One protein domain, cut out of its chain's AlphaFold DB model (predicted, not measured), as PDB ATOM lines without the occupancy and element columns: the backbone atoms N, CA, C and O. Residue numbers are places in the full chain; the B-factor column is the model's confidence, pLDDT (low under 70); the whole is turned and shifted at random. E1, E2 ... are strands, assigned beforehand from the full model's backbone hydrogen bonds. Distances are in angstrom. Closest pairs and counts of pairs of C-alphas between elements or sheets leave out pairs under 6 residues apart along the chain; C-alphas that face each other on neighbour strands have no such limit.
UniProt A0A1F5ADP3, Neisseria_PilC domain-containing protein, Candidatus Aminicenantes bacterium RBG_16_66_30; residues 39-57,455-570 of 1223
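Overview. This is residues 39 to 57 and 455 to 570 of the 1223 residues of the protein "Neisseria_PilC domain-containing protein" of Candidatus Aminicenantes bacterium RBG_16_66_30 (UniProt A0A1F5ADP3). Two three-stranded sheets lie partly face to face as a loose, elongated sandwich, their strands running roughly along its length. E2 and E6 are long, bent strands, residues 511 to 532 pass along E2's free edge, and the loop of residues 540 to 554 makes one end of the long axis. The printed part has 135 residues, with no named helix and six strands, E1 to E6, in two antiparallel sheets ordered E1, E6, E2 and E4, E3, E5. The class is all strand, though 58 of the 135 residues are in named elements; the whole is only just compact, close to loose, with a radius of gyration of the C-alphas of 16.6 A and spans of 59 by 31 by 26 A.

Along the chain. E1, residues 39 to 44, begins at C-alpha 39 (5.980, 10.165, -9.947). E2, residues 467 to 482, spans 40.5 A and bends by 60 degrees at residue 470. E3 is residues 490 to 496, E4 504 to 510 and E5 533 to 539. E6, residues 555 to 569, spans 41.6 A, bends by 57 degrees at residue 559 and ends at C-alpha 569 (9.546, 2.379, 0.477).

Arrangement. The sheet E1 E6 E2 is twisted; N 41 and O 563 are 2.9 A apart, N 473 and O 564 2.8 A. E3 and E4 form a hairpin, with N 491 and O 509 at 2.8 A; E3 and E5 have N 492 and O 537 at 2.8 A. Between the sheets, the closest C-alphas of E5 and E6, Leu 538 and Pro 556, are 6.7 A apart. E2 and E4 are near each other, with 6 pairs of C-alphas within 10 A. Residues 517 to 518 pair antiparallel with 476 to 477 of E2.

Size, cuts and confidence. The C-alphas of Val 546 and Arg 570, the two farthest apart, are 60.0 A apart. Residues 58 to 454 are not printed; C-alphas 57 and 455 are 5.7 A apart. The links E4 to E5 and E5 to E6 are long. Confidence is under 70 at residues 47 to 57 and 547.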
ATOM      1  N   ARG A  39       5.120   9.243  -9.194       93.56
ATOM      2  CA  ARG A  39       5.980  10.165  -9.947       93.56
ATOM      3  C   ARG A  39       5.563  10.173 -11.410       93.56
ATOM      4  O   ARG A  39       4.894   9.248 -11.860       93.56
ATOM      5  N   ALA A  40       5.980  11.216 -12.114       91.56
ATOM      6  CA  ALA A  40       5.859  11.341 -13.555       91.56
ATOM      7  C   ALA A  40       7.234  11.656 -14.153       91.56
ATOM      8  O   ALA A  40       8.067  12.271 -13.482       91.56
ATOM      9  N   PHE A  41       7.439  11.238 -15.393       89.81
ATOM     10  CA  PHE A  41       8.605  11.512 -16.222       89.81
ATOM     11  C   PHE A  41       8.123  11.687 -17.667       89.81
ATOM     12  O   PHE A  41       7.102  11.104 -18.041       89.81
ATOM     13  N   GLY A  42       8.817  12.484 -18.473       87.62
ATOM     14  CA  GLY A  42       8.460  12.654 -19.874       87.62
ATOM     15  C   GLY A  42       9.621  13.161 -20.714       87.62
ATOM     16  O   GLY A  42      10.388  14.005 -20.256       87.62
ATOM     17  N   GLU A  43       9.706  12.649 -21.935       84.62
ATOM     18  CA  GLU A  43      10.670  13.049 -22.961       84.62
ATOM     19  C   GLU A  43       9.930  13.504 -24.221       84.62
ATOM     20  O   GLU A  43       8.876  12.968 -24.578       84.62
ATOM     21  N   ASN A  44      10.503  14.491 -24.906       85.75
ATOM     22  CA  ASN A  44      10.080  14.938 -26.227       85.75
ATOM     23  C   ASN A  44      11.281  14.800 -27.165       85.75
ATOM     24  O   ASN A  44      12.358  15.310 -26.868       85.75
ATOM     25  N   PHE A  45      11.085  14.086 -28.267       84.69
ATOM     26  CA  PHE A  45      12.140  13.685 -29.191       84.69
ATOM     27  C   PHE A  45      12.328  14.709 -30.324       84.69
ATOM     28  O   PHE A  45      13.445  14.881 -30.813       84.69
ATOM     29  N   ASP A  46      11.276  15.469 -30.665       77.88
ATOM     30  CA  ASP A  46      11.279  16.479 -31.738       77.88
ATOM     31  C   ASP A  46      12.371  17.558 -31.575       77.88
ATOM     32  O   ASP A  46      12.820  18.121 -32.573       77.88
ATOM     33  N   THR A  47      12.787  17.886 -30.344       69.31
ATOM     34  CA  THR A  47      13.855  18.866 -30.066       69.31
ATOM     35  C   THR A  47      14.790  18.378 -28.964       69.31
ATOM     36  O   THR A  47      14.403  17.587 -28.108       69.31
ATOM     37  N   ILE A  48      16.028  18.881 -28.948       65.00
ATOM     38  CA  ILE A  48      17.009  18.550 -27.902       65.00
ATOM     39  C   ILE A  48      16.688  19.187 -26.536       65.00
ATOM     40  O   ILE A  48      17.163  18.697 -25.519       65.00
ATOM     41  N   ASP A  49      15.839  20.226 -26.484       61.91
ATOM     42  CA  ASP A  49      15.533  21.003 -25.263       61.91
ATOM     43  C   ASP A  49      14.945  20.172 -24.105       61.91
ATOM     44  O   ASP A  49      14.965  20.604 -22.952       61.91
ATOM     45  N   TYR A  50      14.367  19.009 -24.424       60.41
ATOM     46  CA  TYR A  50      13.678  18.112 -23.491       60.41
ATOM     47  C   TYR A  50      14.242  16.682 -23.499       60.41
ATOM     48  O   TYR A  50      13.664  15.802 -22.856       60.41
ATOM     49  N   LYS A  51      15.361  16.437 -24.193       67.00
ATOM     50  CA  LYS A  51      16.114  15.185 -24.067       67.00
ATOM     51  C   LYS A  51      16.961  15.264 -22.796       67.00
ATOM     52  O   LYS A  51      17.838  16.119 -22.685       67.00
ATOM     53  N   ASP A  52      16.708  14.393 -21.820       59.12
ATOM     54  CA  ASP A  52      17.545  14.325 -20.616       59.12
ATOM     55  C   ASP A  52      18.884  13.658 -20.959       59.12
ATOM     56  O   ASP A  52      18.985  12.430 -20.983       59.12
ATOM     57  N   LEU A  53      19.911  14.481 -21.205       60.25
ATOM     58  CA  LEU A  53      21.272  14.035 -21.531       60.25
ATOM     59  C   LEU A  53      21.875  13.076 -20.489       60.25
ATOM     60  O   LEU A  53      22.807  12.345 -20.804       60.25
ATOM     61  N   SER A  54      21.371  13.081 -19.251       60.12
ATOM     62  CA  SER A  54      21.891  12.258 -18.154       60.12
ATOM     63  C   SER A  54      21.113  10.964 -17.914       60.12
ATOM     64  O   SER A  54      21.630  10.072 -17.243       60.12
ATOM     65  N   MET A  55      19.882  10.855 -18.429       61.59
ATOM     66  CA  MET A  55      18.999   9.708 -18.174       61.59
ATOM     67  C   MET A  55      18.429   9.042 -19.437       61.59
ATOM     68  O   MET A  55      17.841   7.958 -19.343       61.59
ATOM     69  N   SER A  56      18.677   9.583 -20.630       64.00
ATOM     70  CA  SER A  56      18.191   9.022 -21.892       64.00
ATOM     71  C   SER A  56      19.313   8.714 -22.880       64.00
ATOM     72  O   SER A  56      20.104   9.582 -23.220       64.00
ATOM     73  N   SER A  57      19.354   7.490 -23.412       57.12
ATOM     74  CA  SER A  57      20.309   7.101 -24.463       57.12
ATOM     75  C   SER A  57      19.940   7.628 -25.858       57.12
ATOM     76  O   SER A  57      20.764   7.549 -26.760       57.12
ATOM     77  N   THR A 455      18.338   5.130 -20.661       78.44
ATOM     78  CA  THR A 455      19.069   4.639 -19.484       78.44
ATOM     79  C   THR A 455      18.128   4.631 -18.261       78.44
ATOM     80  O   THR A 455      16.903   4.587 -18.424       78.44
ATOM     81  N   ASN A 456      18.666   4.626 -17.039       83.06
ATOM     82  CA  ASN A 456      17.885   4.603 -15.803       83.06
ATOM     83  C   ASN A 456      17.245   5.970 -15.490       83.06
ATOM     84  O   ASN A 456      17.851   6.805 -14.822       83.06
ATOM     85  N   ILE A 457      15.975   6.159 -15.854       86.75
ATOM     86  CA  ILE A 457      15.203   7.385 -15.566       86.75
ATOM     87  C   ILE A 457      14.810   7.545 -14.084       86.75
ATOM     88  O   ILE A 457      14.187   8.531 -13.690       86.75
ATOM     89  N   GLY A 458      15.130   6.553 -13.248       81.88
ATOM     90  CA  GLY A 458      15.049   6.628 -11.792       81.88
ATOM     91  C   GLY A 458      16.339   7.123 -11.128       81.88
ATOM     92  O   GLY A 458      16.330   7.348  -9.913       81.88
ATOM     93  N   ALA A 459      17.439   7.293 -11.873       80.50
ATOM     94  CA  ALA A 459      18.734   7.683 -11.324       80.50
ATOM     95  C   ALA A 459      18.662   9.040 -10.601       80.50
ATOM     96  O   ALA A 459      17.971   9.967 -11.014       80.50
ATOM     97  N   GLY A 460      19.306   9.140  -9.434       80.31
ATOM     98  CA  GLY A 460      19.247  10.325  -8.563       80.31
ATOM     99  C   GLY A 460      17.882  10.606  -7.900       80.31
ATOM    100  O   GLY A 460      17.848  11.218  -6.832       80.31
ATOM    101  N   LEU A 461      16.770  10.134  -8.473       82.88
ATOM    102  CA  LEU A 461      15.407  10.290  -7.954       82.88
ATOM    103  C   LEU A 461      15.027   9.191  -6.956       82.88
ATOM    104  O   LEU A 461      14.385   9.475  -5.941       82.88
ATOM    105  N   LEU A 462      15.416   7.947  -7.240       88.38
ATOM    106  CA  LEU A 462      15.172   6.774  -6.406       88.38
ATOM    107  C   LEU A 462      16.495   6.083  -6.064       88.38
ATOM    108  O   LEU A 462      17.222   5.631  -6.942       88.38
ATOM    109  N   ASP A 463      16.778   5.916  -4.774       85.12
ATOM    110  CA  ASP A 463      17.803   4.964  -4.331       85.12
ATOM    111  C   ASP A 463      17.241   3.524  -4.419       85.12
ATOM    112  O   ASP A 463      16.281   3.219  -3.698       85.12
ATOM    113  N   PRO A 464      17.809   2.631  -5.261       80.19
ATOM    114  CA  PRO A 464      17.305   1.269  -5.473       80.19
ATOM    115  C   PRO A 464      17.430   0.357  -4.246       80.19
ATOM    116  O   PRO A 464      16.835  -0.717  -4.213       80.19
ATOM    117  N   ARG A 465      18.169   0.770  -3.210       78.81
ATOM    118  CA  ARG A 465      18.227   0.054  -1.925       78.81
ATOM    119  C   ARG A 465      17.001   0.329  -1.062       78.81
ATOM    120  O   ARG A 465      16.663  -0.485  -0.203       78.81
ATOM    121  N   VAL A 466      16.356   1.487  -1.247       85.69
ATOM    122  CA  VAL A 466      15.290   1.969  -0.354       85.69
ATOM    123  C   VAL A 466      13.932   2.157  -1.031       85.69
ATOM    124  O   VAL A 466      12.945   2.277  -0.313       85.69
ATOM    125  N   HIS A 467      13.860   2.129  -2.364       89.25
ATOM    126  CA  HIS A 467      12.613   2.220  -3.129       89.25
ATOM    127  C   HIS A 467      12.518   1.120  -4.187       89.25
ATOM    128  O   HIS A 467      13.539   0.692  -4.717       89.25
ATOM    129  N   ALA A 468      11.303   0.687  -4.522       89.38
ATOM    130  CA  ALA A 468      11.040  -0.168  -5.682       89.38
ATOM    131  C   ALA A 468       9.784   0.271  -6.419       89.38
ATOM    132  O   ALA A 468       8.772   0.591  -5.795       89.38
ATOM    133  N   ILE A 469       9.856   0.246  -7.743       91.56
ATOM    134  CA  ILE A 469       8.778   0.598  -8.656       91.56
ATOM    135  C   ILE A 469       7.922  -0.643  -8.884       91.56
ATOM    136  O   ILE A 469       8.396  -1.657  -9.395       91.56
ATOM    137  N   THR A 470       6.654  -0.555  -8.491       90.56
ATOM    138  CA  THR A 470       5.687  -1.656  -8.567       90.56
ATOM    139  C   THR A 470       4.766  -1.536  -9.772       90.56
ATOM    140  O   THR A 470       4.316  -2.555 -10.290       90.56
ATOM    141  N   ARG A 471       4.486  -0.309 -10.237       92.94
ATOM    142  CA  ARG A 471       3.587  -0.056 -11.370       92.94
ATOM    143  C   ARG A 471       4.054   1.079 -12.271       92.94
ATOM    144  O   ARG A 471       4.675   2.027 -11.794       92.94
ATOM    145  N   ILE A 472       3.654   1.023 -13.537       95.38
ATOM    146  CA  ILE A 472       3.832   2.082 -14.539       95.38
ATOM    147  C   ILE A 472       2.570   2.257 -15.394       95.38
ATOM    148  O   ILE A 472       1.780   1.326 -15.550       95.38
ATOM    149  N   ARG A 473       2.364   3.449 -15.952       95.88
ATOM    150  CA  ARG A 473       1.451   3.703 -17.069       95.88
ATOM    151  C   ARG A 473       2.019   4.761 -18.002       95.88
ATOM    152  O   ARG A 473       2.747   5.643 -17.558       95.88
ATOM    153  N   VAL A 474       1.600   4.721 -19.261       97.25
ATOM    154  CA  VAL A 474       1.808   5.815 -20.217       97.25
ATOM    155  C   VAL A 474       0.696   6.851 -20.018       97.25
ATOM    156  O   VAL A 474      -0.488   6.565 -20.238       97.25
ATOM    157  N   SER A 475       1.059   8.047 -19.553       96.88
ATOM    158  CA  SER A 475       0.120   9.160 -19.364       96.88
ATOM    159  C   SER A 475      -0.169   9.876 -20.682       96.88
ATOM    160  O   SER A 475      -1.325  10.243 -20.914       96.88
ATOM    161  N   SER A 476       0.827   9.975 -21.567       96.50
ATOM    162  CA  SER A 476       0.716  10.459 -22.947       96.50
ATOM    163  C   SER A 476       1.739   9.763 -23.848       96.50
ATOM    164  O   SER A 476       2.852   9.477 -23.420       96.50
ATOM    165  N   ILE A 477       1.372   9.503 -25.097       96.38
ATOM    166  CA  ILE A 477       2.306   9.186 -26.180       96.38
ATOM    167  C   ILE A 477       1.802   9.847 -27.464       96.38
ATOM    168  O   ILE A 477       0.652   9.629 -27.871       96.38
ATOM    169  N   ARG A 478       2.650  10.656 -28.105       95.88
ATOM    170  CA  ARG A 478       2.398  11.215 -29.440       95.88
ATOM    171  C   ARG A 478       3.098  10.367 -30.487       95.88
ATOM    172  O   ARG A 478       4.317  10.236 -30.470       95.88
ATOM    173  N   GLN A 479       2.316   9.825 -31.411       95.69
ATOM    174  CA  GLN A 479       2.785   8.888 -32.425       95.69
ATOM    175  C   GLN A 479       1.926   8.956 -33.690       95.69
ATOM    176  O   GLN A 479       0.755   9.350 -33.649       95.69
ATOM    177  N   GLY A 480       2.495   8.527 -34.809       95.25
ATOM    178  CA  GLY A 480       1.811   8.445 -36.095       95.25
ATOM    179  C   GLY A 480       2.643   7.675 -37.115       95.25
ATOM    180  O   GLY A 480       3.469   6.851 -36.738       95.25
ATOM    181  N   ALA A 481       2.435   7.960 -38.401       94.56
ATOM    182  CA  ALA A 481       3.224   7.394 -39.489       94.56
ATOM    183  C   ALA A 481       3.551   8.447 -40.559       94.56
ATOM    184  O   ALA A 481       2.738   9.336 -40.835       94.56
ATOM    185  N   PHE A 482       4.733   8.322 -41.160       90.19
ATOM    186  CA  PHE A 482       5.155   8.997 -42.387       90.19
ATOM    187  C   PHE A 482       5.003   8.043 -43.593       90.19
ATOM    188  O   PHE A 482       4.720   6.864 -43.414       90.19
ATOM    189  N   GLY A 483       5.107   8.565 -44.820       78.62
ATOM    190  CA  GLY A 483       4.889   7.817 -46.078       78.62
ATOM    191  C   GLY A 483       3.428   7.762 -46.566       78.62
ATOM    192  O   GLY A 483       3.169   7.737 -47.765       78.62
ATOM    193  N   GLY A 484       2.448   7.916 -45.667       77.75
ATOM    194  CA  GLY A 484       1.034   8.145 -46.020       77.75
ATOM    195  C   GLY A 484       0.097   6.954 -45.793       77.75
ATOM    196  O   GLY A 484      -1.125   7.134 -45.809       77.75
ATOM    197  N   SER A 485       0.647   5.777 -45.499       88.31
ATOM    198  CA  SER A 485      -0.053   4.645 -44.886       88.31
ATOM    199  C   SER A 485       0.395   4.450 -43.431       88.31
ATOM    200  O   SER A 485       1.329   5.078 -42.947       88.31
ATOM    201  N   SER A 486      -0.311   3.579 -42.711       93.56
ATOM    202  CA  SER A 486       0.196   2.943 -41.481       93.56
ATOM    203  C   SER A 486       0.034   1.421 -41.509       93.56
ATOM    204  O   SER A 486       0.368   0.750 -40.540       93.56
ATOM    205  N   ALA A 487      -0.506   0.853 -42.593       93.81
ATOM    206  CA  ALA A 487      -0.621  -0.596 -42.741       93.81
ATOM    207  C   ALA A 487       0.775  -1.237 -42.772       93.81
ATOM    208  O   ALA A 487       1.687  -0.654 -43.340       93.81
ATOM    209  N   GLY A 488       0.931  -2.404 -42.140       93.12
ATOM    210  CA  GLY A 488       2.228  -3.078 -42.001       93.12
ATOM    211  C   GLY A 488       3.141  -2.514 -40.901       93.12
ATOM    212  O   GLY A 488       4.151  -3.133 -40.591       93.12
ATOM    213  N   LEU A 489       2.784  -1.384 -40.278       97.56
ATOM    214  CA  LEU A 489       3.605  -0.746 -39.246       97.56
ATOM    215  C   LEU A 489       3.181  -1.154 -37.827       97.56
ATOM    216  O   LEU A 489       1.978  -1.227 -37.542       97.56
ATOM    217  N   ASP A 490       4.162  -1.295 -36.929       97.94
ATOM    218  CA  ASP A 490       3.969  -1.458 -35.480       97.94
ATOM    219  C   ASP A 490       4.841  -0.490 -34.653       97.94
ATOM    220  O   ASP A 490       5.969  -0.158 -35.022       97.94
ATOM    221  N   VAL A 491       4.320  -0.095 -33.485       97.81
ATOM    222  CA  VAL A 491       5.041   0.564 -32.380       97.81
ATOM    223  C   VAL A 491       4.863  -0.278 -31.117       97.81
ATOM    224  O   VAL A 491       3.770  -0.323 -30.549       97.81
ATOM    225  N   GLU A 492       5.914  -0.941 -30.640       98.06
ATOM    226  CA  GLU A 492       5.915  -1.664 -29.363       98.06
ATOM    227  C   GLU A 492       6.593  -0.830 -28.270       98.06
ATOM    228  O   GLU A 492       7.763  -0.472 -28.381       98.06
ATOM    229  N   VAL A 493       5.867  -0.553 -27.183       96.88
ATOM    230  CA  VAL A 493       6.385   0.120 -25.986       96.88
ATOM    231  C   VAL A 493       6.631  -0.920 -24.895       96.88
ATOM    232  O   VAL A 493       5.717  -1.648 -24.496       96.88
ATOM    233  N   LEU A 494       7.860  -0.970 -24.381       96.06
ATOM    234  CA  LEU A 494       8.292  -1.879 -23.321       96.06
ATOM    235  C   LEU A 494       8.931  -1.101 -22.167       96.06
ATOM    236  O   LEU A 494       9.585  -0.078 -22.374       96.06
ATOM    237  N   PHE A 495       8.808  -1.634 -20.953       95.12
ATOM    238  CA  PHE A 495       9.496  -1.107 -19.774       95.12
ATOM    239  C   PHE A 495      10.309  -2.189 -19.067       95.12
ATOM    240  O   PHE A 495      10.009  -3.380 -19.144       95.12
ATOM    241  N   SER A 496      11.321  -1.755 -18.328       91.12
ATOM    242  CA  SER A 496      12.089  -2.568 -17.390       91.12
ATOM    243  C   SER A 496      12.242  -1.784 -16.092       91.12
ATOM    244  O   SER A 496      12.531  -0.597 -16.154       91.12
ATOM    245  N   ASN A 497      12.058  -2.412 -14.927       90.38
ATOM    246  CA  ASN A 497      12.412  -1.826 -13.623       90.38
ATOM    247  C   ASN A 497      13.696  -2.442 -13.023       90.38
ATOM    248  O   ASN A 497      14.042  -2.166 -11.871       90.38
ATOM    249  N   ASN A 498      14.390  -3.288 -13.796       83.38
ATOM    250  CA  ASN A 498      15.544  -4.081 -13.378       83.38
ATOM    251  C   ASN A 498      16.746  -3.925 -14.329       83.38
ATOM    252  O   ASN A 498      17.390  -4.914 -14.686       83.38
ATOM    253  N   ALA A 499      17.049  -2.680 -14.714       77.12
ATOM    254  CA  ALA A 499      18.227  -2.320 -15.513       77.12
ATOM    255  C   ALA A 499      18.286  -3.008 -16.891       77.12
ATOM    256  O   ALA A 499      19.334  -3.464 -17.342       77.12
ATOM    257  N   GLY A 500      17.135  -3.134 -17.559       78.12
ATOM    258  CA  GLY A 500      17.039  -3.681 -18.914       78.12
ATOM    259  C   GLY A 500      17.213  -5.201 -19.026       78.12
ATOM    260  O   GLY A 500      17.303  -5.712 -20.141       78.12
ATOM    261  N   ARG A 501      17.241  -5.941 -17.908       74.94
ATOM    262  CA  ARG A 501      17.385  -7.412 -17.902       74.94
ATOM    263  C   ARG A 501      16.172  -8.137 -18.455       74.94
ATOM    264  O   ARG A 501      16.305  -9.077 -19.236       74.94
ATOM    265  N   SER A 502      14.991  -7.717 -18.019       83.25
ATOM    266  CA  SER A 502      13.717  -8.161 -18.567       83.25
ATOM    267  C   SER A 502      12.958  -6.950 -19.070       83.25
ATOM    268  O   SER A 502      12.768  -5.981 -18.332       83.25
ATOM    269  N   TRP A 503      12.508  -7.040 -20.315       88.75
ATOM    270  CA  TRP A 503      11.629  -6.064 -20.935       88.75
ATOM    271  C   TRP A 503      10.219  -6.625 -20.942       88.75
ATOM    272  O   TRP A 503       9.964  -7.704 -21.475       88.75
ATOM    273  N   GLU A 504       9.315  -5.903 -20.299       93.00
ATOM    274  CA  GLU A 504       7.909  -6.247 -20.210       93.00
ATOM    275  C   GLU A 504       7.150  -5.358 -21.203       93.00
ATOM    276  O   GLU A 504       7.086  -4.138 -21.031       93.00
ATOM    277  N   THR A 505       6.609  -5.960 -22.270       95.25
ATOM    278  CA  THR A 505       5.752  -5.257 -23.234       95.25
ATOM    279  C   THR A 505       4.558  -4.659 -22.503       95.25
ATOM    280  O   THR A 505       3.753  -5.380 -21.902       95.25
ATOM    281  N   TYR A 506       4.445  -3.336 -22.568       96.25
ATOM    282  CA  TYR A 506       3.325  -2.582 -22.024       96.25
ATOM    283  C   TYR A 506       2.167  -2.566 -23.021       96.25
ATOM    284  O   TYR A 506       1.042  -2.933 -22.678       96.25
ATOM    285  N   GLN A 507       2.453  -2.171 -24.266       96.00
ATOM    286  CA  GLN A 507       1.470  -2.109 -25.342       96.00
ATOM    287  C   GLN A 507       2.143  -2.103 -26.721       96.00
ATOM    288  O   GLN A 507       3.151  -1.429 -26.915       96.00
ATOM    289  N   THR A 508       1.526  -2.788 -27.685       97.50
ATOM    290  CA  THR A 508       1.827  -2.666 -29.119       97.50
ATOM    291  C   THR A 508       0.694  -1.899 -29.805       97.50
ATOM    292  O   THR A 508      -0.485  -2.175 -29.557       97.50
ATOM    293  N   PHE A 509       1.036  -0.934 -30.653       97.50
ATOM    294  CA  PHE A 509       0.118  -0.206 -31.525       97.50
ATOM    295  C   PHE A 509       0.390  -0.622 -32.968       97.50
ATOM    296  O   PHE A 509       1.507  -0.462 -33.440       97.50
ATOM    297  N   SER A 510      -0.633  -1.121 -33.660       97.69
ATOM    298  CA  SER A 510      -0.502  -1.690 -35.006       97.69
ATOM    299  C   SER A 510      -1.406  -0.978 -35.997       97.69
ATOM    300  O   SER A 510      -2.584  -0.733 -35.697       97.69
ATOM    301  N   GLY A 511      -0.921  -0.710 -37.207       95.56
ATOM    302  CA  GLY A 511      -1.765  -0.187 -38.278       95.56
ATOM    303  C   GLY A 511      -2.416   1.157 -37.928       95.56
ATOM    304  O   GLY A 511      -1.817   2.048 -37.331       95.56
ATOM    305  N   ALA A 512      -3.725   1.250 -38.179       94.62
ATOM    306  CA  ALA A 512      -4.553   2.393 -37.783       94.62
ATOM    307  C   ALA A 512      -4.660   2.621 -36.252       94.62
ATOM    308  O   ALA A 512      -5.324   3.565 -35.821       94.62
ATOM    309  N   GLY A 513      -4.061   1.754 -35.426       95.25
ATOM    310  CA  GLY A 513      -3.897   1.949 -33.986       95.25
ATOM    311  C   GLY A 513      -2.740   2.879 -33.605       95.25
ATOM    312  O   GLY A 513      -2.705   3.324 -32.459       95.25
ATOM    313  N   ILE A 514      -1.829   3.198 -34.535       96.62
ATOM    314  CA  ILE A 514      -0.700   4.116 -34.316       96.62
ATOM    315  C   ILE A 514      -1.211   5.560 -34.390       96.62
ATOM    316  O   ILE A 514      -1.136   6.247 -35.408       96.62
ATOM    317  N   VAL A 515      -1.811   5.992 -33.285       95.25
ATOM    318  CA  VAL A 515      -2.333   7.342 -33.061       95.25
ATOM    319  C   VAL A 515      -2.050   7.771 -31.624       95.25
ATOM    320  O   VAL A 515      -1.875   6.924 -30.742       95.25
ATOM    321  N   ASN A 516      -2.042   9.082 -31.372       97.00
ATOM    322  CA  ASN A 516      -1.840   9.640 -30.033       97.00
ATOM    323  C   ASN A 516      -2.763   8.989 -28.990       97.00
ATOM    324  O   ASN A 516      -3.985   8.935 -29.174       97.00
ATOM    325  N   ALA A 517      -2.190   8.567 -27.865       96.19
ATOM    326  CA  ALA A 517      -2.911   7.939 -26.763       96.19
ATOM    327  C   ALA A 517      -2.579   8.629 -25.434       96.19
ATOM    328  O   ALA A 517      -1.489   9.156 -25.249       96.19
ATOM    329  N   THR A 518      -3.531   8.642 -24.498       96.50
ATOM    330  CA  THR A 518      -3.341   9.233 -23.162       96.50
ATOM    331  C   THR A 518      -4.056   8.408 -22.097       96.50
ATOM    332  O   THR A 518      -5.030   7.715 -22.399       96.50
ATOM    333  N   ASN A 519      -3.614   8.533 -20.842       92.88
ATOM    334  CA  ASN A 519      -4.209   7.887 -19.666       92.88
ATOM    335  C   ASN A 519      -4.398   6.368 -19.837       92.88
ATOM    336  O   ASN A 519      -5.456   5.821 -19.504       92.88
ATOM    337  N   LEU A 520      -3.377   5.691 -20.365       95.75
ATOM    338  CA  LEU A 520      -3.412   4.246 -20.557       95.75
ATOM    339  C   LEU A 520      -3.401   3.511 -19.194       95.75
ATOM    340  O   LEU A 520      -3.086   4.111 -18.158       95.75
ATOM    341  N   PRO A 521      -3.835   2.234 -19.135       96.06
ATOM    342  CA  PRO A 521      -3.998   1.519 -17.870       96.06
ATOM    343  C   PRO A 521      -2.697   1.376 -17.072       96.06
ATOM    344  O   PRO A 521      -1.602   1.337 -17.629       96.06
ATOM    345  N   TRP A 522      -2.823   1.238 -15.751       94.50
ATOM    346  CA  TRP A 522      -1.705   0.814 -14.910       94.50
ATOM    347  C   TRP A 522      -1.299  -0.626 -15.237       94.50
ATOM    348  O   TRP A 522      -2.153  -1.508 -15.336       94.50
ATOM    349  N   TYR A 523       0.006  -0.833 -15.351       93.25
ATOM    350  CA  TYR A 523       0.682  -2.115 -15.481       93.25
ATOM    351  C   TYR A 523       1.433  -2.400 -14.180       93.25
ATOM    352  O   TYR A 523       2.224  -1.564 -13.743       93.25
ATOM    353  N   ASP A 524       1.185  -3.552 -13.558       89.81
ATOM    354  CA  ASP A 524       1.993  -4.076 -12.453       89.81
ATOM    355  C   ASP A 524       3.188  -4.840 -13.032       89.81
ATOM    356  O   ASP A 524       3.000  -5.781 -13.803       89.81
ATOM    357  N   PHE A 525       4.410  -4.434 -12.667       88.38
ATOM    358  CA  PHE A 525       5.624  -5.157 -13.055       88.38
ATOM    359  C   PHE A 525       5.618  -6.574 -12.468       88.38
ATOM    360  O   PHE A 525       5.154  -6.782 -11.343       88.38
ATOM    361  N   LYS A 526       6.181  -7.543 -13.197       81.38
ATOM    362  CA  LYS A 526       6.410  -8.915 -12.702       81.38
ATOM    363  C   LYS A 526       7.775  -9.087 -12.042       81.38
ATOM    364  O   LYS A 526       8.009 -10.051 -11.318       81.38
ATOM    365  N   ASN A 527       8.660  -8.125 -12.259       77.81
ATOM    366  CA  ASN A 527       9.978  -8.064 -11.652       77.81
ATOM    367  C   ASN A 527      10.038  -6.950 -10.607       77.81
ATOM    368  O   ASN A 527       9.247  -6.009 -10.617       77.81
ATOM    369  N   PHE A 528      10.994  -7.051  -9.690       76.25
ATOM    370  CA  PHE A 528      11.253  -6.018  -8.696       76.25
ATOM    371  C   PHE A 528      12.491  -5.200  -9.073       76.25
ATOM    372  O   PHE A 528      13.520  -5.765  -9.441       76.25
ATOM    373  N   GLY A 529      12.431  -3.890  -8.849       82.44
ATOM    374  CA  GLY A 529      13.596  -3.011  -8.878       82.44
ATOM    375  C   GLY A 529      13.199  -1.537  -8.917       82.44
ATOM    376  O   GLY A 529      12.022  -1.202  -8.779       82.44
ATOM    377  N   ALA A 530      14.184  -0.654  -9.065       86.56
ATOM    378  CA  ALA A 530      13.981   0.792  -9.207       86.56
ATOM    379  C   ALA A 530      14.799   1.418 -10.345       86.56
ATOM    380  O   ALA A 530      14.764   2.634 -10.510       86.56
ATOM    381  N   ASP A 531      15.525   0.600 -11.113       86.06
ATOM    382  CA  ASP A 531      16.202   1.049 -12.328       86.06
ATOM    383  C   ASP A 531      15.186   0.983 -13.469       86.06
ATOM    384  O   ASP A 531      14.987  -0.070 -14.080       86.06
ATOM    385  N   LEU A 532      14.459   2.087 -13.647       90.12
ATOM    386  CA  LEU A 532      13.402   2.200 -14.641       90.12
ATOM    387  C   LEU A 532      14.002   2.588 -15.984       90.12
ATOM    388  O   LEU A 532      14.690   3.600 -16.078       90.12
ATOM    389  N   ARG A 533      13.690   1.821 -17.025       89.25
ATOM    390  CA  ARG A 533      14.053   2.114 -18.413       89.25
ATOM    391  C   ARG A 533      12.852   1.903 -19.325       89.25
ATOM    392  O   ARG A 533      12.034   1.011 -19.077       89.25
ATOM    393  N   TRP A 534      12.759   2.693 -20.389       91.75
ATOM    394  CA  TRP A 534      11.797   2.506 -21.473       91.75
ATOM    395  C   TRP A 534      12.507   2.041 -22.749       91.75
ATOM    396  O   TRP A 534      13.696   2.292 -22.948       91.75
ATOM    397  N   ARG A 535      11.782   1.315 -23.602       90.56
ATOM    398  CA  ARG A 535      12.211   0.890 -24.939       90.56
ATOM    399  C   ARG A 535      11.037   1.031 -25.896       90.56
ATOM    400  O   ARG A 535       9.917   0.653 -25.553       90.56
ATOM    401  N   ILE A 536      11.313   1.540 -27.087       92.38
ATOM    402  CA  ILE A 536      10.375   1.592 -28.205       92.38
ATOM    403  C   ILE A 536      10.983   0.765 -29.335       92.38
ATOM    404  O   ILE A 536      12.131   0.992 -29.715       92.38
ATOM    405  N   VAL A 537      10.235  -0.207 -29.847       92.44
ATOM    406  CA  VAL A 537      10.583  -0.965 -31.057       92.44
ATOM    407  C   VAL A 537       9.607  -0.568 -32.156       92.44
ATOM    408  O   VAL A 537       8.400  -0.515 -31.929       92.44
ATOM    409  N   LEU A 538      10.145  -0.280 -33.333       94.38
ATOM    410  CA  LEU A 538       9.411   0.090 -34.533       94.38
ATOM    411  C   LEU A 538       9.630  -0.984 -35.598       94.38
ATOM    412  O   LEU A 538      10.755  -1.466 -35.745       94.38
ATOM    413  N   THR A 539       8.589  -1.335 -36.356       95.94
ATOM    414  CA  THR A 539       8.713  -2.223 -37.527       95.94
ATOM    415  C   THR A 539       7.823  -1.797 -38.691       95.94
ATOM    416  O   THR A 539       6.802  -1.141 -38.473       95.94
ATOM    417  N   ALA A 540       8.193  -2.220 -39.902       95.38
ATOM    418  CA  ALA A 540       7.420  -2.091 -41.144       95.38
ATOM    419  C   ALA A 540       7.392  -3.415 -41.941       95.38
ATOM    420  O   ALA A 540       8.138  -4.350 -41.640       95.38
ATOM    421  N   GLU A 541       6.536  -3.496 -42.966       94.00
ATOM    422  CA  GLU A 541       6.536  -4.575 -43.970       94.00
ATOM    423  C   GLU A 541       7.408  -4.190 -45.185       94.00
ATOM    424  O   GLU A 541       7.579  -3.012 -45.473       94.00
ATOM    425  N   ASP A 542       7.965  -5.185 -45.887       92.12
ATOM    426  CA  ASP A 542       8.789  -4.985 -47.094       92.12
ATOM    427  C   ASP A 542       7.930  -4.551 -48.295       92.12
ATOM    428  O   ASP A 542       7.002  -5.270 -48.688       92.12
ATOM    429  N   ASP A 543       8.255  -3.406 -48.893       88.50
ATOM    430  CA  ASP A 543       7.600  -2.873 -50.088       88.50
ATOM    431  C   ASP A 543       8.299  -3.337 -51.381       88.50
ATOM    432  O   ASP A 543       9.520  -3.440 -51.471       88.50
ATOM    433  N   ASP A 544       7.517  -3.581 -52.440       87.75
ATOM    434  CA  ASP A 544       8.041  -4.005 -53.749       87.75
ATOM    435  C   ASP A 544       8.699  -2.821 -54.485       87.75
ATOM    436  O   ASP A 544       8.033  -2.040 -55.177       87.75
ATOM    437  N   MET A 545      10.015  -2.676 -54.314       80.81
ATOM    438  CA  MET A 545      10.835  -1.618 -54.909       80.81
ATOM    439  C   MET A 545      11.788  -2.158 -55.986       80.81
ATOM    440  O   MET A 545      12.256  -3.292 -55.932       80.81
ATOM    441  N   VAL A 546      12.105  -1.326 -56.985       74.44
ATOM    442  CA  VAL A 546      13.028  -1.710 -58.075       74.44
ATOM    443  C   VAL A 546      14.487  -1.700 -57.613       74.44
ATOM    444  O   VAL A 546      15.256  -2.576 -58.011       74.44
ATOM    445  N   ASP A 547      14.847  -0.728 -56.773       65.00
ATOM    446  CA  ASP A 547      16.237  -0.405 -56.431       65.00
ATOM    447  C   ASP A 547      16.617  -0.774 -54.978       65.00
ATOM    448  O   ASP A 547      17.793  -0.742 -54.621       65.00
ATOM    449  N   TYR A 548      15.641  -1.196 -54.159       70.06
ATOM    450  CA  TYR A 548      15.803  -1.544 -52.740       70.06
ATOM    451  C   TYR A 548      15.147  -2.895 -52.405       70.06
ATOM    452  O   TYR A 548      14.248  -3.351 -53.109       70.06
ATOM    453  N   GLN A 549      15.616  -3.556 -51.341       74.56
ATOM    454  CA  GLN A 549      15.067  -4.812 -50.803       74.56
ATOM    455  C   GLN A 549      15.148  -4.783 -49.276       74.56
ATOM    456  O   GLN A 549      16.197  -4.410 -48.750       74.56
ATOM    457  N   ASN A 550      14.125  -5.279 -48.578       81.31
ATOM    458  CA  ASN A 550      13.957  -5.121 -47.127       81.31
ATOM    459  C   ASN A 550      13.827  -3.636 -46.739       81.31
ATOM    460  O   ASN A 550      14.536  -3.157 -45.859       81.31
ATOM    461  N   ALA A 551      12.949  -2.908 -47.430       88.00
ATOM    462  CA  ALA A 551      12.749  -1.471 -47.254       88.00
ATOM    463  C   ALA A 551      11.258  -1.114 -47.305       88.00
ATOM    464  O   ALA A 551      10.485  -1.816 -47.955       88.00
ATOM    465  N   SER A 552      10.857  -0.009 -46.674       91.62
ATOM    466  CA  SER A 552       9.490   0.520 -46.769       91.62
ATOM    467  C   SER A 552       9.457   1.998 -47.161       91.62
ATOM    468  O   SER A 552      10.373   2.762 -46.849       91.62
ATOM    469  N   PHE A 553       8.394   2.418 -47.850       91.44
ATOM    470  CA  PHE A 553       8.105   3.840 -48.080       91.44
ATOM    471  C   PHE A 553       7.551   4.531 -46.824       91.44
ATOM    472  O   PHE A 553       7.531   5.763 -46.738       91.44
ATOM    473  N   GLU A 554       7.091   3.752 -45.849       93.50
ATOM    474  CA  GLU A 554       6.482   4.215 -44.616       93.50
ATOM    475  C   GLU A 554       7.375   3.976 -43.390       93.50
ATOM    476  O   GLU A 554       8.137   3.018 -43.299       93.50
ATOM    477  N   THR A 555       7.212   4.829 -42.379       93.31
ATOM    478  CA  THR A 555       7.738   4.578 -41.032       93.31
ATOM    479  C   THR A 555       6.727   5.027 -39.984       93.31
ATOM    480  O   THR A 555       6.131   6.099 -40.136       93.31
ATOM    481  N   PRO A 556       6.529   4.277 -38.886       95.75
ATOM    482  CA  PRO A 556       5.911   4.835 -37.699       95.75
ATOM    483  C   PRO A 556       6.831   5.911 -37.103       95.75
ATOM    484  O   PRO A 556       8.034   5.934 -37.376       95.75
ATOM    485  N   TYR A 557       6.281   6.792 -36.274       92.94
ATOM    486  CA  TYR A 557       7.077   7.720 -35.478       92.94
ATOM    487  C   TYR A 557       6.544   7.847 -34.050       92.94
ATOM    488  O   TYR A 557       5.332   7.765 -33.837       92.94
ATOM    489  N   VAL A 558       7.430   8.127 -33.090       93.69
ATOM    490  CA  VAL A 558       7.082   8.568 -31.727       93.69
ATOM    491  C   VAL A 558       7.771   9.899 -31.436       93.69
ATOM    492  O   VAL A 558       8.994   9.990 -31.476       93.69
ATOM    493  N   GLY A 559       6.985  10.941 -31.167       91.00
ATOM    494  CA  GLY A 559       7.480  12.302 -30.926       91.00
ATOM    495  C   GLY A 559       7.559  12.695 -29.449       91.00
ATOM    496  O   GLY A 559       8.430  13.469 -29.073       91.00
ATOM    497  N   ASP A 560       6.692  12.157 -28.588       90.81
ATOM    498  CA  ASP A 560       6.822  12.292 -27.130       90.81
ATOM    499  C   ASP A 560       6.308  11.054 -26.392       90.81
ATOM    500  O   ASP A 560       5.448  10.322 -26.895       90.81
ATOM    501  N   LEU A 561       6.856  10.842 -25.197       92.31
ATOM    502  CA  LEU A 561       6.462   9.803 -24.256       92.31
ATOM    503  C   LEU A 561       6.413  10.399 -22.844       92.31
ATOM    504  O   LEU A 561       7.447  10.731 -22.270       92.31
ATOM    505  N   GLU A 562       5.220  10.474 -22.258       93.88
ATOM    506  CA  GLU A 562       5.014  10.760 -20.839       93.88
ATOM    507  C   GLU A 562       4.543   9.501 -20.102       93.88
ATOM    508  O   GLU A 562       3.641   8.779 -20.544       93.88
ATOM    509  N   ILE A 563       5.108   9.267 -18.923       94.81
ATOM    510  CA  ILE A 563       4.810   8.118 -18.073       94.81
ATOM    511  C   ILE A 563       4.610   8.537 -16.620       94.81
ATOM    512  O   ILE A 563       5.245   9.457 -16.107       94.81
ATOM    513  N   GLU A 564       3.768   7.787 -15.918       95.88
ATOM    514  CA  GLU A 564       3.643   7.843 -14.466       95.88
ATOM    515  C   GLU A 564       3.989   6.481 -13.874       95.88
ATOM    516  O   GLU A 564       3.541   5.446 -14.366       95.88
ATOM    517  N   PHE A 565       4.745   6.474 -12.782       94.62
ATOM    518  CA  PHE A 565       5.117   5.255 -12.074       94.62
ATOM    519  C   PHE A 565       4.814   5.356 -10.580       94.62
ATOM    520  O   PHE A 565       4.779   6.442  -9.994       94.62
ATOM    521  N   ILE A 566       4.560   4.201  -9.965       93.56
ATOM    522  CA  ILE A 566       4.329   4.056  -8.528       93.56
ATOM    523  C   ILE A 566       5.485   3.282  -7.918       93.56
ATOM    524  O   ILE A 566       5.825   2.197  -8.390       93.56
ATOM    525  N   TYR A 567       6.038   3.826  -6.837       92.31
ATOM    526  CA  TYR A 567       7.049   3.170  -6.023       92.31
ATOM    527  C   TYR A 567       6.611   3.031  -4.559       92.31
ATOM    528  O   TYR A 567       5.702   3.719  -4.087       92.31
ATOM    529  N   VAL A 568       7.267   2.117  -3.849       88.56
ATOM    530  CA  VAL A 568       7.091   1.844  -2.416       88.56
ATOM    531  C   VAL A 568       8.424   1.966  -1.683       88.56
ATOM    532  O   VAL A 568       9.474   1.700  -2.271       88.56
ATOM    533  N   ASP A 569       8.373   2.332  -0.403       87.44
ATOM    534  CA  ASP A 569       9.546   2.379   0.477       87.44
ATOM    535  C   ASP A 569       9.983   0.984   0.948       87.44
ATOM    536  O   ASP A 569       9.197   0.026   0.989       87.44
ATOM    537  N   ARG A 570      11.244   0.883   1.379       86.88
ATOM    538  CA  ARG A 570      11.815  -0.344   1.934       86.88
ATOM    539  C   ARG A 570      11.112  -0.840   3.186       86.88
ATOM    540  O   ARG A 570      10.691  -0.075   4.056       86.88
TER     541      ARG A 570